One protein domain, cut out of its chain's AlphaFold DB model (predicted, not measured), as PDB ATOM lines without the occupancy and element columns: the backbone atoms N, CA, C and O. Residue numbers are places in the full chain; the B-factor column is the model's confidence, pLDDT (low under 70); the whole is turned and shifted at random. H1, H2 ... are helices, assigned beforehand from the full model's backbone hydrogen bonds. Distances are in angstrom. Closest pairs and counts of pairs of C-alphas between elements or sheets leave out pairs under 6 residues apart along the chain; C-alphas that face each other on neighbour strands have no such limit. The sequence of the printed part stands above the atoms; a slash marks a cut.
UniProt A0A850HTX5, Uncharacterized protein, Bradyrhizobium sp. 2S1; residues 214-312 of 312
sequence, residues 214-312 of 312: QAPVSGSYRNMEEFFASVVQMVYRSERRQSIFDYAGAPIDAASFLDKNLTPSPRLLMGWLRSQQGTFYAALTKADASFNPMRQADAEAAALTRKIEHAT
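AT A GLANCE: This is residues 214 to 312 of the 312 residues of an uncharacterized protein of Bradyrhizobium sp. 2S1 (UniProt A0A850HTX5). A small compact head of three helices, H1, H2 and H3, and a long loop, with a fourth helix, H4, that starts in the head and runs out of it, so that an arm of residues 302 to 312, of which 302 to 309 belong to H4, sticks out. H1 crosses the end of the head away from that arm, with the start of H4 near it, H2 and H3 make a corner at the side of these two, and residues 240 to 265 run along the head as a loop. The printed part has 99 residues with four named helices, H1, H2, H3 and H4 in chain order, and no named strand: all helix. The whole is compact, with a radius of gyration of the C-alphas of 13.8 A, and only just elongated, spanning 45 by 30 by 25 A.

IN THESE COORDINATES: Residues 216 to 217 pair antiparallel with residues 222 to 223. H1, residues 224 to 239, begins at C-alpha 224 (0.870, -4.545, -3.002) and is 22.8 A long. H2 is residues 266 to 276, 15.4 A, and H3 residues 278 to 284, 9.8 A. H4, residues 293 to 309, is 24.3 A long and ends at C-alpha 309 (2.752, -35.870, -13.136).

HOW THE PARTS SIT: H1 is close to H2 but not clearly touching, about perpendicular at 82 degrees; their closest C-alphas, of Met 224 and Leu 269, are 7.5 A apart. H1 and H4 are near each other. H2 and H3 touch only at the corner, closest at the C-alphas of Arg 274 and Tyr 281, 5.4 A. H4 touches H2 with residues 293 to 297 alone, about perpendicular at 87 degrees, closest at the C-alphas of Met 270 and Met 294, 6.3 A. In H1, H2, H3 and H4 every O i to N i+4 pair is within hydrogen-bond range.

THE WHOLE: The C-alphas farthest apart, of Gly 249 and Thr 312, are 45.4 A apart. The link H1 to H2 is long, 26 residues. The printed part has no cut, and no printed residue is under 70 in pLDDT.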
ATOM      1  N   GLN A 214      -3.801  -0.801  -4.671       83.69
ATOM      2  CA  GLN A 214      -3.551  -0.454  -3.268       83.69
ATOM      3  C   GLN A 214      -4.095  -1.500  -2.278       83.69
ATOM      4  O   GLN A 214      -4.425  -1.164  -1.141       83.69
ATOM      5  N   ALA A 215      -4.237  -2.770  -2.682       86.69
ATOM      6  CA  ALA A 215      -4.707  -3.775  -1.733       86.69
ATOM      7  C   ALA A 215      -3.705  -3.945  -0.585       86.69
ATOM      8  O   ALA A 215      -2.497  -4.014  -0.844       86.69
ATOM      9  N   PRO A 216      -4.195  -4.037   0.663       91.44
ATOM     10  CA  PRO A 216      -3.335  -4.189   1.822       91.44
ATOM     11  C   PRO A 216      -2.457  -5.437   1.732       91.44
ATOM     12  O   PRO A 216      -2.917  -6.509   1.336       91.44
ATOM     13  N   VAL A 217      -1.208  -5.291   2.162       93.69
ATOM     14  CA  VAL A 217      -0.273  -6.391   2.410       93.69
ATOM     15  C   VAL A 217       0.196  -6.254   3.851       93.69
ATOM     16  O   VAL A 217       0.637  -5.178   4.262       93.69
ATOM     17  N   SER A 218       0.071  -7.322   4.638       95.56
ATOM     18  CA  SER A 218       0.525  -7.306   6.031       95.56
ATOM     19  C   SER A 218       2.053  -7.156   6.145       95.56
ATOM     20  O   SER A 218       2.795  -7.210   5.163       95.56
ATOM     21  N   GLY A 219       2.545  -6.951   7.368       93.19
ATOM     22  CA  GLY A 219       3.964  -6.688   7.614       93.19
ATOM     23  C   GLY A 219       4.353  -5.245   7.283       93.19
ATOM     24  O   GLY A 219       3.562  -4.322   7.466       93.19
ATOM     25  N   SER A 220       5.591  -5.042   6.834       92.00
ATOM     26  CA  SER A 220       6.171  -3.713   6.600       92.00
ATOM     27  C   SER A 220       5.756  -3.067   5.275       92.00
ATOM     28  O   SER A 220       5.868  -1.853   5.150       92.00
ATOM     29  N   TYR A 221       5.248  -3.840   4.310       89.94
ATOM     30  CA  TYR A 221       4.981  -3.358   2.949       89.94
ATOM     31  C   TYR A 221       3.735  -2.477   2.832       89.94
ATOM     32  O   TYR A 221       3.660  -1.671   1.921       89.94
ATOM     33  N   ARG A 222       2.772  -2.570   3.758       88.56
ATOM     34  CA  ARG A 222       1.499  -1.812   3.763       88.56
ATOM     35  C   ARG A 222       0.532  -2.188   2.632       88.56
ATOM     36  O   ARG A 222      -0.627  -2.473   2.920       88.56
ATOM     37  N   ASN A 223       0.973  -2.204   1.373       91.62
ATOM     38  CA  ASN A 223       0.164  -2.527   0.196       91.62
ATOM     39  C   ASN A 223       0.957  -3.331  -0.858       91.62
ATOM     40  O   ASN A 223       2.152  -3.591  -0.709       91.62
ATOM     41  N   MET A 224       0.269  -3.754  -1.922       93.69
ATOM     42  CA  MET A 224       0.870  -4.545  -3.002       93.69
ATOM     43  C   MET A 224       1.900  -3.790  -3.841       93.69
ATOM     44  O   MET A 224       2.877  -4.402  -4.266       93.69
ATOM     45  N   GLU A 225       1.701  -2.498  -4.094       92.06
ATOM     46  CA  GLU A 225       2.633  -1.706  -4.904       92.06
ATOM     47  C   GLU A 225       3.993  -1.607  -4.222       92.06
ATOM     48  O   GLU A 225       5.017  -1.919  -4.826       92.06
ATOM     49  N   GLU A 226       3.998  -1.268  -2.935       91.75
ATOM     50  CA  GLU A 226       5.205  -1.227  -2.110       91.75
ATOM     51  C   GLU A 226       5.865  -2.601  -2.020       91.75
ATOM     52  O   GLU A 226       7.081  -2.718  -2.143       91.75
ATOM     53  N   PHE A 227       5.074  -3.672  -1.881       96.12
ATOM     54  CA  PHE A 227       5.615  -5.027  -1.919       96.12
ATOM     55  C   PHE A 227       6.345  -5.311  -3.240       96.12
ATOM     56  O   PHE A 227       7.477  -5.798  -3.222       96.12
ATOM     57  N   PHE A 228       5.742  -4.994  -4.390       97.38
ATOM     58  CA  PHE A 228       6.375  -5.215  -5.691       97.38
ATOM     59  C   PHE A 228       7.622  -4.355  -5.882       97.38
ATOM     60  O   PHE A 228       8.667  -4.889  -6.265       97.38
ATOM     61  N   ALA A 229       7.544  -3.059  -5.579       95.62
ATOM     62  CA  ALA A 229       8.670  -2.141  -5.686       95.62
ATOM     63  C   ALA A 229       9.830  -2.561  -4.768       95.62
ATOM     64  O   ALA A 229      10.966  -2.686  -5.233       95.62
ATOM     65  N   SER A 230       9.551  -2.910  -3.508       96.38
ATOM     66  CA  SER A 230      10.558  -3.424  -2.576       96.38
ATOM     67  C   SER A 230      11.154  -4.762  -3.020       96.38
ATOM     68  O   SER A 230      12.363  -4.951  -2.903       96.38
ATOM     69  N   VAL A 231      10.365  -5.705  -3.550       98.38
ATOM     70  CA  VAL A 231      10.911  -6.982  -4.049       98.38
ATOM     71  C   VAL A 231      11.864  -6.752  -5.217       98.38
ATOM     72  O   VAL A 231      12.974  -7.281  -5.202       98.38
ATOM     73  N   VAL A 232      11.475  -5.936  -6.199       98.56
ATOM     74  CA  VAL A 232      12.333  -5.603  -7.346       98.56
ATOM     75  C   VAL A 232      13.611  -4.891  -6.885       98.56
ATOM     76  O   VAL A 232      14.707  -5.254  -7.311       98.56
ATOM     77  N   GLN A 233      13.496  -3.947  -5.952       97.94
ATOM     78  CA  GLN A 233      14.632  -3.268  -5.328       97.94
ATOM     79  C   GLN A 233      15.585  -4.241  -4.623       97.94
ATOM     80  O   GLN A 233      16.798  -4.158  -4.807       97.94
ATOM     81  N   MET A 234      15.070  -5.208  -3.861       98.44
ATOM     82  CA  MET A 234      15.903  -6.221  -3.207       98.44
ATOM     83  C   MET A 234      16.641  -7.114  -4.215       98.44
ATOM     84  O   MET A 234      17.808  -7.436  -3.988       98.44
ATOM     85  N   VAL A 235      16.012  -7.480  -5.341       98.75
ATOM     86  CA  VAL A 235      16.699  -8.212  -6.424       98.75
ATOM     87  C   VAL A 235      17.832  -7.365  -7.008       98.75
ATOM     88  O   VAL A 235      18.954  -7.850  -7.135       98.75
ATOM     89  N   TYR A 236      17.587  -6.079  -7.277       98.56
ATOM     90  CA  TYR A 236      18.612  -5.155  -7.767       98.56
ATOM     91  C   TYR A 236      19.792  -4.999  -6.794       98.56
ATOM     92  O   TYR A 236      20.954  -5.077  -7.203       98.56
ATOM     93  N   ARG A 237      19.521  -4.844  -5.492       98.06
ATOM     94  CA  ARG A 237      20.552  -4.824  -4.438       98.06
ATOM     95  C   ARG A 237      21.353  -6.120  -4.404       98.06
ATOM     96  O   ARG A 237      22.581  -6.094  -4.320       98.06
ATOM     97  N   SER A 238      20.670  -7.252  -4.535       98.44
ATOM     98  CA  SER A 238      21.312  -8.560  -4.563       98.44
ATOM     99  C   SER A 238      22.203  -8.763  -5.801       98.44
ATOM    100  O   SER A 238      23.315  -9.265  -5.641       98.44
ATOM    101  N   GLU A 239      21.826  -8.279  -6.996       98.38
ATOM    102  CA  GLU A 239      22.724  -8.253  -8.177       98.38
ATOM    103  C   GLU A 239      24.004  -7.436  -7.920       98.38
ATOM    104  O   GLU A 239      25.062  -7.689  -8.503       98.38
ATOM    105  N   ARG A 240      23.926  -6.433  -7.036       97.88
ATOM    106  CA  ARG A 240      25.067  -5.612  -6.601       97.88
ATOM    107  C   ARG A 240      25.822  -6.205  -5.411       97.88
ATOM    108  O   ARG A 240      26.763  -5.575  -4.936       97.88
ATOM    109  N   ARG A 241      25.449  -7.408  -4.962       97.75
ATOM    110  CA  ARG A 241      26.020  -8.096  -3.790       97.75
ATOM    111  C   ARG A 241      25.891  -7.280  -2.500       97.75
ATOM    112  O   ARG A 241      26.749  -7.359  -1.626       97.75
ATOM    113  N   GLN A 242      24.833  -6.485  -2.391       97.38
ATOM    114  CA  GLN A 242      24.519  -5.706  -1.198       97.38
ATOM    115  C   GLN A 242      23.515  -6.448  -0.312       97.38
ATOM    116  O   GLN A 242      22.749  -7.290  -0.786       97.38
ATOM    117  N   SER A 243      23.491  -6.097   0.975       97.12
ATOM    118  CA  SER A 243      22.498  -6.610   1.922       97.12
ATOM    119  C   SER A 243      21.075  -6.243   1.494       97.12
ATOM    120  O   SER A 243      20.818  -5.106   1.078       97.12
ATOM    121  N   ILE A 244      20.154  -7.196   1.639       97.31
ATOM    122  CA  ILE A 244      18.721  -7.024   1.378       97.31
ATOM    123  C   ILE A 244      17.954  -6.803   2.685       97.31
ATOM    124  O   ILE A 244      18.254  -7.410   3.715       97.31
ATOM    125  N   PHE A 245      16.956  -5.934   2.630       96.06
ATOM    126  CA  PHE A 245      16.073  -5.608   3.740       96.06
ATOM    127  C   PHE A 245      14.688  -5.242   3.209       96.06
ATOM    128  O   PHE A 245      14.537  -4.915   2.031       96.06
ATOM    129  N   ASP A 246      13.681  -5.337   4.067       92.31
ATOM    130  CA  ASP A 246      12.305  -4.989   3.738       92.31
ATOM    131  C   ASP A 246      12.064  -3.473   3.729       92.31
ATOM    132  O   ASP A 246      12.972  -2.670   3.939       92.31
ATOM    133  N   TYR A 247      10.812  -3.076   3.502       82.06
ATOM    134  CA  TYR A 247      10.410  -1.671   3.468       82.06
ATOM    135  C   TYR A 247      10.710  -0.911   4.775       82.06
ATOM    136  O   TYR A 247      10.965   0.290   4.754       82.06
ATOM    137  N   ALA A 248      10.714  -1.602   5.919       87.62
ATOM    138  CA  ALA A 248      11.040  -1.022   7.221       87.62
ATOM    139  C   ALA A 248      12.546  -1.074   7.543       87.62
ATOM    140  O   ALA A 248      12.947  -0.705   8.646       87.62
ATOM    141  N   GLY A 249      13.385  -1.538   6.610       89.88
ATOM    142  CA  GLY A 249      14.823  -1.703   6.809       89.88
ATOM    143  C   GLY A 249      15.206  -2.963   7.590       89.88
ATOM    144  O   GLY A 249      16.373  -3.125   7.948       89.88
ATOM    145  N   ALA A 250      14.266  -3.878   7.849       93.75
ATOM    146  CA  ALA A 250      14.555  -5.127   8.545       93.75
ATOM    147  C   ALA A 250      15.220  -6.139   7.591       93.75
ATOM    148  O   ALA A 250      14.722  -6.338   6.479       93.75
ATOM    149  N   PRO A 251      16.311  -6.822   7.995       96.62
ATOM    150  CA  PRO A 251      16.962  -7.828   7.160       96.62
ATOM    151  C   PRO A 251      16.001  -8.918   6.667       96.62
ATOM    152  O   PRO A 251      15.115  -9.374   7.394       96.62
ATOM    153  N   ILE A 252      16.200  -9.365   5.425       96.69
ATOM    154  CA  ILE A 252      15.436 -10.465   4.826       96.69
ATOM    155  C   ILE A 252      16.283 -11.734   4.794       96.69
ATOM    156  O   ILE A 252      17.376 -11.742   4.231       96.69
ATOM    157  N   ASP A 253      15.736 -12.825   5.329       97.44
ATOM    158  CA  ASP A 253      16.220 -14.162   5.005       97.44
ATOM    159  C   ASP A 253      15.714 -14.557   3.612       97.44
ATOM    160  O   ASP A 253      14.512 -14.710   3.379       97.44
ATOM    161  N   ALA A 254      16.654 -14.688   2.677       97.06
ATOM    162  CA  ALA A 254      16.377 -15.035   1.293       97.06
ATOM    163  C   ALA A 254      15.719 -16.415   1.153       97.06
ATOM    164  O   ALA A 254      14.856 -16.578   0.295       97.06
ATOM    165  N   ALA A 255      16.108 -17.387   1.985       96.81
ATOM    166  CA  ALA A 255      15.666 -18.773   1.846       96.81
ATOM    167  C   ALA A 255      14.193 -18.950   2.236       96.81
ATOM    168  O   ALA A 255      13.461 -19.668   1.558       96.81
ATOM    169  N   SER A 256      13.754 -18.258   3.289       96.88
ATOM    170  CA  SER A 256      12.385 -18.331   3.814       96.88
ATOM    171  C   SER A 256      11.465 -17.210   3.321       96.88
ATOM    172  O   SER A 256      10.310 -17.131   3.742       96.88
ATOM    173  N   PHE A 257      11.930 -16.331   2.422       97.94
ATOM    174  CA  PHE A 257      11.149 -15.168   1.989       97.94
ATOM    175  C   PHE A 257       9.773 -15.550   1.433       97.94
ATOM    176  O   PHE A 257       8.779 -14.928   1.803       97.94
ATOM    177  N   LEU A 258       9.699 -16.577   0.578       97.94
ATOM    178  CA  LEU A 258       8.431 -17.016  -0.013       97.94
ATOM    179  C   LEU A 258       7.463 -17.640   1.007       97.94
ATOM    180  O   LEU A 258       6.256 -17.679   0.747       97.94
ATOM    181  N   ASP A 259       7.981 -18.089   2.152       97.44
ATOM    182  CA  ASP A 259       7.249 -18.711   3.261       97.44
ATOM    183  C   ASP A 259       6.876 -17.717   4.368       97.44
ATOM    184  O   ASP A 259       6.268 -18.100   5.369       97.44
ATOM    185  N   LYS A 260       7.214 -16.429   4.210       95.44
ATOM    186  CA  LYS A 260       6.818 -15.408   5.180       95.44
ATOM    187  C   LYS A 260       5.300 -15.376   5.343       95.44
ATOM    188  O   LYS A 260       4.551 -15.388   4.365       95.44
ATOM    189  N   ASN A 261       4.865 -15.234   6.595       96.38
ATOM    190  CA  ASN A 261       3.460 -15.094   6.977       96.38
ATOM    191  C   ASN A 261       2.925 -13.684   6.650       96.38
ATOM    192  O   ASN A 261       2.581 -12.907   7.542       96.38
ATOM    193  N   LEU A 262       2.934 -13.336   5.361       96.81
ATOM    194  CA  LEU A 262       2.269 -12.152   4.833       96.81
ATOM    195  C   LEU A 262       0.874 -12.523   4.328       96.81
ATOM    196  O   LEU A 262       0.636 -13.641   3.868       96.81
ATOM    197  N   THR A 263      -0.025 -11.548   4.359       96.31
ATOM    198  CA  THR A 263      -1.375 -11.652   3.814       96.31
ATOM    199  C   THR A 263      -1.583 -10.500   2.839       96.31
ATOM    200  O   THR A 263      -1.620  -9.357   3.301       96.31
ATOM    201  N   PRO A 264      -1.742 -10.761   1.527       97.44
ATOM    202  CA  PRO A 264      -1.573 -12.049   0.837       97.44
ATOM    203  C   PRO A 264      -0.146 -12.619   0.923       97.44
ATOM    204  O   PRO A 264       0.805 -11.884   1.185       97.44
ATOM    205  N   SER A 265       0.012 -13.926   0.683       97.81
ATOM    206  CA  SER A 265       1.327 -14.578   0.764       97.81
ATOM    207  C   SER A 265       2.266 -14.119  -0.361       97.81
ATOM    208  O   SER A 265       1.800 -13.827  -1.469       97.81
ATOM    209  N   PRO A 266       3.598 -14.123  -0.148       98.19
ATOM    210  CA  PRO A 266       4.559 -13.720  -1.176       98.19
ATOM    211  C   PRO A 266       4.407 -14.500  -2.489       98.19
ATOM    212  O   PRO A 266       4.501 -13.914  -3.564       98.19
ATOM    213  N   ARG A 267       4.113 -15.807  -2.422       97.81
ATOM    214  CA  ARG A 267       3.879 -16.641  -3.616       97.81
ATOM    215  C   ARG A 267       2.666 -16.179  -4.418       97.81
ATOM    216  O   ARG A 267       2.746 -16.098  -5.642       97.81
ATOM    217  N   LEU A 268       1.564 -15.845  -3.743       96.69
ATOM    218  CA  LEU A 268       0.370 -15.323  -4.409       96.69
ATOM    219  C   LEU A 268       0.660 -13.965  -5.064       96.69
ATOM    220  O   LEU A 268       0.304 -13.757  -6.221       96.69
ATOM    221  N   LEU A 269       1.382 -13.086  -4.364       97.75
ATOM    222  CA  LEU A 269       1.806 -11.792  -4.900       97.75
ATOM    223  C   LEU A 269       2.706 -11.960  -6.142       97.75
ATOM    224  O   LEU A 269       2.482 -11.295  -7.151       97.75
ATOM    225  N   MET A 270       3.666 -12.894  -6.130       98.00
ATOM    226  CA  MET A 270       4.479 -13.223  -7.316       98.00
ATOM    227  C   MET A 270       3.623 -13.745  -8.476       98.00
ATOM    228  O   MET A 270       3.819 -13.332  -9.619       98.00
ATOM    229  N   GLY A 271       2.636 -14.598  -8.186       97.19
ATOM    230  CA  GLY A 271       1.669 -15.073  -9.176       97.19
ATOM    231  C   GLY A 271       0.870 -13.936  -9.819       97.19
ATOM    232  O   GLY A 271       0.677 -13.933 -11.036       97.19
ATOM    233  N   TRP A 272       0.464 -12.933  -9.035       97.00
ATOM    234  CA  TRP A 272      -0.207 -11.736  -9.548       97.00
ATOM    235  C   TRP A 272       0.705 -10.863 -10.408       97.00
ATOM    236  O   TRP A 272       0.295 -10.444 -11.490       97.00
ATOM    237  N   LEU A 273       1.953 -10.632  -9.995       97.06
ATOM    238  CA  LEU A 273       2.907  -9.896 -10.830       97.06
ATOM    239  C   LEU A 273       3.138 -10.617 -12.168       97.06
ATOM    240  O   LEU A 273       3.136  -9.986 -13.227       97.06
ATOM    241  N   ARG A 274       3.274 -11.948 -12.133       97.56
ATOM    242  CA  ARG A 274       3.420 -12.790 -13.326       97.56
ATOM    243  C   ARG A 274       2.205 -12.706 -14.250       97.56
ATOM    244  O   ARG A 274       2.389 -12.637 -15.462       97.56
ATOM    245  N   SER A 275       0.983 -12.712 -13.715       96.69
ATOM    246  CA  SER A 275      -0.232 -12.659 -14.539       96.69
ATOM    247  C   SER A 275      -0.472 -11.275 -15.149       96.69
ATOM    248  O   SER A 275      -0.882 -11.183 -16.302       96.69
ATOM    249  N   GLN A 276      -0.172 -10.200 -14.415       95.12
ATOM    250  CA  GLN A 276      -0.406  -8.821 -14.862       95.12
ATOM    251  C   GLN A 276       0.714  -8.275 -15.759       95.12
ATOM    252  O   GLN A 276       0.462  -7.479 -16.665       95.12
ATOM    253  N   GLN A 277       1.964  -8.669 -15.506       96.31
ATOM    254  CA  GLN A 277       3.149  -8.146 -16.192       96.31
ATOM    255  C   GLN A 277       4.116  -9.277 -16.574       96.31
ATOM    256  O   GLN A 277       5.317  -9.196 -16.320       96.31
ATOM    257  N   GLY A 278       3.615 -10.329 -17.227       97.75
ATOM    258  CA  GLY A 278       4.388 -11.544 -17.523       97.75
ATOM    259  C   GLY A 278       5.740 -11.308 -18.202       97.75
ATOM    260  O   GLY A 278       6.730 -11.930 -17.826       97.75
ATOM    261  N   THR A 279       5.839 -10.366 -19.145       97.94
ATOM    262  CA  THR A 279       7.120 -10.053 -19.802       97.94
ATOM    263  C   THR A 279       8.093  -9.290 -18.893       97.94
ATOM    264  O   THR A 279       9.303  -9.426 -19.052       97.94
ATOM    265  N   PHE A 280       7.603  -8.480 -17.948       98.31
ATOM    266  CA  PHE A 280       8.437  -7.839 -16.923       98.31
ATOM    267  C   PHE A 280       8.916  -8.876 -15.906       98.31
ATOM    268  O   PHE A 280      10.117  -9.009 -15.696       98.31
ATOM    269  N   TYR A 281       7.998  -9.698 -15.393       98.62
ATOM    270  CA  TYR A 281       8.302 -10.823 -14.510       98.62
ATOM    271  C   TYR A 281       9.367 -11.747 -15.124       98.62
ATOM    272  O   TYR A 281      10.400 -12.002 -14.513       98.62
ATOM    273  N   ALA A 282       9.188 -12.167 -16.379       98.44
ATOM    274  CA  ALA A 282      10.141 -13.025 -17.086       98.44
ATOM    275  C   ALA A 282      11.504 -12.361 -17.366       98.44
ATOM    276  O   ALA A 282      12.484 -13.058 -17.625       98.44
ATOM    277  N   ALA A 283      11.586 -11.028 -17.370       98.50
ATOM    278  CA  ALA A 283      12.865 -10.325 -17.446       98.50
ATOM    279  C   ALA A 283      13.560 -10.302 -16.076       98.50
ATOM    280  O   ALA A 283      14.765 -10.534 -16.001       98.50
ATOM    281  N   LEU A 284      12.799 -10.097 -14.996       98.56
ATOM    282  CA  LEU A 284      13.304 -10.098 -13.622       98.56
ATOM    283  C   LEU A 284      13.815 -11.476 -13.175       98.56
ATOM    284  O   LEU A 284      14.825 -11.558 -12.477       98.56
ATOM    285  N   THR A 285      13.194 -12.577 -13.610       98.50
ATOM    286  CA  THR A 285      13.671 -13.939 -13.289       98.50
ATOM    287  C   THR A 285      15.065 -14.242 -13.847       98.50
ATOM    288  O   THR A 285      15.750 -15.132 -13.341       98.50
ATOM    289  N   LYS A 286      15.511 -13.491 -14.864       98.38
ATOM    290  CA  LYS A 286      16.835 -13.627 -15.492       98.38
ATOM    291  C   LYS A 286      17.929 -12.823 -14.787       98.38
ATOM    292  O   LYS A 286      19.082 -12.911 -15.198       98.38
ATOM    293  N   ALA A 287      17.589 -12.024 -13.774       98.31
ATOM    294  CA  ALA A 287      18.569 -11.257 -13.020       98.31
ATOM    295  C   ALA A 287      19.540 -12.178 -12.265       98.31
ATOM    296  O   ALA A 287      19.117 -13.118 -11.580       98.31
ATOM    297  N   ASP A 288      20.838 -11.884 -12.374       98.00
ATOM    298  CA  ASP A 288      21.907 -12.622 -11.693       98.00
ATOM    299  C   ASP A 288      22.062 -12.128 -10.248       98.00
ATOM    300  O   ASP A 288      22.994 -11.414  -9.882       98.00
ATOM    301  N   ALA A 289      21.057 -12.455  -9.441       98.12
ATOM    302  CA  ALA A 289      20.958 -12.112  -8.032       98.12
ATOM    303  C   ALA A 289      20.936 -13.387  -7.184       98.12
ATOM    304  O   ALA A 289      20.298 -14.375  -7.562       98.12
ATOM    305  N   SER A 290      21.583 -13.370  -6.016       98.06
ATOM    306  CA  SER A 290      21.473 -14.465  -5.039       98.06
ATOM    307  C   SER A 290      20.070 -14.538  -4.426       98.06
ATOM    308  O   SER A 290      19.558 -15.627  -4.186       98.06
ATOM    309  N   PHE A 291      19.416 -13.389  -4.255       98.44
ATOM    310  CA  PHE A 291      18.011 -13.261  -3.895       98.44
ATOM    311  C   PHE A 291      17.185 -12.940  -5.143       98.44
ATOM    312  O   PHE A 291      17.255 -11.838  -5.683       98.44
ATOM    313  N   ASN A 292      16.392 -13.909  -5.606       98.62
ATOM    314  CA  ASN A 292      15.432 -13.714  -6.693       98.62
ATOM    315  C   ASN A 292      14.179 -14.576  -6.448       98.62
ATOM    316  O   ASN A 292      14.118 -15.718  -6.915       98.62
ATOM    317  N   PRO A 293      13.181 -14.055  -5.707       98.44
ATOM    318  CA  PRO A 293      12.010 -14.834  -5.304       98.44
ATOM    319  C   PRO A 293      11.105 -15.213  -6.483       98.44
ATOM    320  O   PRO A 293      10.393 -16.206  -6.407       98.44
ATOM    321  N   MET A 294      11.166 -14.480  -7.599       98.50
ATOM    322  CA  MET A 294      10.433 -14.818  -8.825       98.50
ATOM    323  C   MET A 294      11.008 -16.084  -9.467       98.50
ATOM    324  O   MET A 294      10.273 -17.004  -9.824       98.50
ATOM    325  N   ARG A 295      12.344 -16.172  -9.556       98.31
ATOM    326  CA  ARG A 295      13.037 -17.372 -10.046       98.31
ATOM    327  C   ARG A 295      12.808 -18.568  -9.118       98.31
ATOM    328  O   ARG A 295      12.595 -19.677  -9.604       98.31
ATOM    329  N   GLN A 296      12.832 -18.346  -7.802       98.12
ATOM    330  CA  GLN A 296      12.537 -19.387  -6.814       98.12
ATOM    331  C   GLN A 296      11.095 -19.903  -6.951       98.12
ATOM    332  O   GLN A 296      10.893 -21.111  -7.035       98.12
ATOM    333  N   ALA A 297      10.107 -19.006  -7.055       97.44
ATOM    334  CA  ALA A 297       8.702 -19.380  -7.207       97.44
ATOM    335  C   ALA A 297       8.454 -20.218  -8.475       97.44
ATOM    336  O   ALA A 297       7.738 -21.219  -8.419       97.44
ATOM    337  N   ASP A 298       9.080 -19.862  -9.603       97.56
ATOM    338  CA  ASP A 298       8.971 -20.636 -10.847       97.56
ATOM    339  C   ASP A 298       9.599 -22.035 -10.718       97.56
ATOM    340  O   ASP A 298       9.027 -23.018 -11.198       97.56
ATOM    341  N   ALA A 299      10.754 -22.147 -10.051       97.69
ATOM    342  CA  ALA A 299      11.424 -23.427  -9.828       97.69
ATOM    343  C   ALA A 299      10.606 -24.359  -8.917       97.69
ATOM    344  O   ALA A 299      10.456 -25.544  -9.228       97.69
ATOM    345  N   GLU A 300      10.045 -23.822  -7.829       96.44
ATOM    346  CA  GLU A 300       9.169 -24.556  -6.907       96.44
ATOM    347  C   GLU A 300       7.882 -25.020  -7.603       96.44
ATOM    348  O   GLU A 300       7.510 -26.191  -7.490       96.44
ATOM    349  N   ALA A 301       7.236 -24.144  -8.381       95.12
ATOM    350  CA  ALA A 301       6.039 -24.492  -9.143       95.12
ATOM    351  C   ALA A 301       6.315 -25.619 -10.151       95.12
ATOM    352  O   ALA A 301       5.575 -26.600 -10.200       95.12
ATOM    353  N   ALA A 302       7.419 -25.533 -10.900       96.69
ATOM    354  CA  ALA A 302       7.809 -26.575 -11.848       96.69
ATOM    355  C   ALA A 302       8.138 -27.910 -11.156       96.69
ATOM    356  O   ALA A 302       7.845 -28.978 -11.694       96.69
ATOM    357  N   ALA A 303       8.751 -27.872  -9.967       97.12
ATOM    358  CA  ALA A 303       9.013 -29.071  -9.177       97.12
ATOM    359  C   ALA A 303       7.717 -29.735  -8.688       97.12
ATOM    360  O   ALA A 303       7.604 -30.961  -8.744       97.12
ATOM    361  N   LEU A 304       6.729 -28.939  -8.266       95.31
ATOM    362  CA  LEU A 304       5.420 -29.442  -7.858       95.31
ATOM    363  C   LEU A 304       4.669 -30.089  -9.027       95.31
ATOM    364  O   LEU A 304       4.145 -31.188  -8.860       95.31
ATOM    365  N   THR A 305       4.666 -29.462 -10.208       96.38
ATOM    366  CA  THR A 305       4.046 -30.029 -11.418       96.38
ATOM    367  C   THR A 305       4.620 -31.404 -11.746       96.38
ATOM    368  O   THR A 305       3.858 -32.363 -11.836       96.38
ATOM    369  N   ARG A 306       5.952 -31.546 -11.795       97.25
ATOM    370  CA  ARG A 306       6.597 -32.849 -12.043       97.25
ATOM    371  C   ARG A 306       6.221 -33.899 -10.998       97.25
ATOM    372  O   ARG A 306       6.027 -35.061 -11.329       97.25
ATOM    373  N   LYS A 307       6.120 -33.506  -9.723       95.88
ATOM    374  CA  LYS A 307       5.722 -34.424  -8.646       95.88
ATOM    375  C   LYS A 307       4.299 -34.950  -8.846       95.88
ATOM    376  O   LYS A 307       4.058 -36.118  -8.569       95.88
ATOM    377  N   ILE A 308       3.381 -34.099  -9.303       94.75
ATOM    378  CA  ILE A 308       1.998 -34.488  -9.606       94.75
ATOM    379  C   ILE A 308       1.968 -35.417 -10.825       94.75
ATOM    380  O   ILE A 308       1.363 -36.477 -10.742       94.75
ATOM    381  N   GLU A 309       2.675 -35.067 -11.903       95.12
ATOM    382  CA  GLU A 309       2.752 -35.870 -13.136       95.12
ATOM    383  C   GLU A 309       3.339 -37.272 -12.911       95.12
ATOM    384  O   GLU A 309       2.952 -38.213 -13.588       95.12
ATOM    385  N   HIS A 310       4.258 -37.432 -11.954       94.62
ATOM    386  CA  HIS A 310       4.810 -38.742 -11.588       94.62
ATOM    387  C   HIS A 310       3.936 -39.547 -10.616       94.62
ATOM    388  O   HIS A 310       4.201 -40.730 -10.410       94.62
ATOM    389  N   ALA A 311       2.953 -38.916  -9.972       92.62
ATOM    390  CA  ALA A 311       2.046 -39.584  -9.042       92.62
ATOM    391  C   ALA A 311       0.782 -40.137  -9.725       92.62
ATOM    392  O   ALA A 311       0.065 -40.923  -9.104       92.62
ATOM    393  N   THR A 312       0.507 -39.710 -10.960       83.69
ATOM    394  CA  THR A 312      -0.608 -40.152 -11.814       83.69
ATOM    395  C   THR A 312      -0.163 -41.213 -12.804       83.69
ATOM    396  O   THR A 312      -0.913 -42.195 -12.977       83.69
TER     397      THR A 312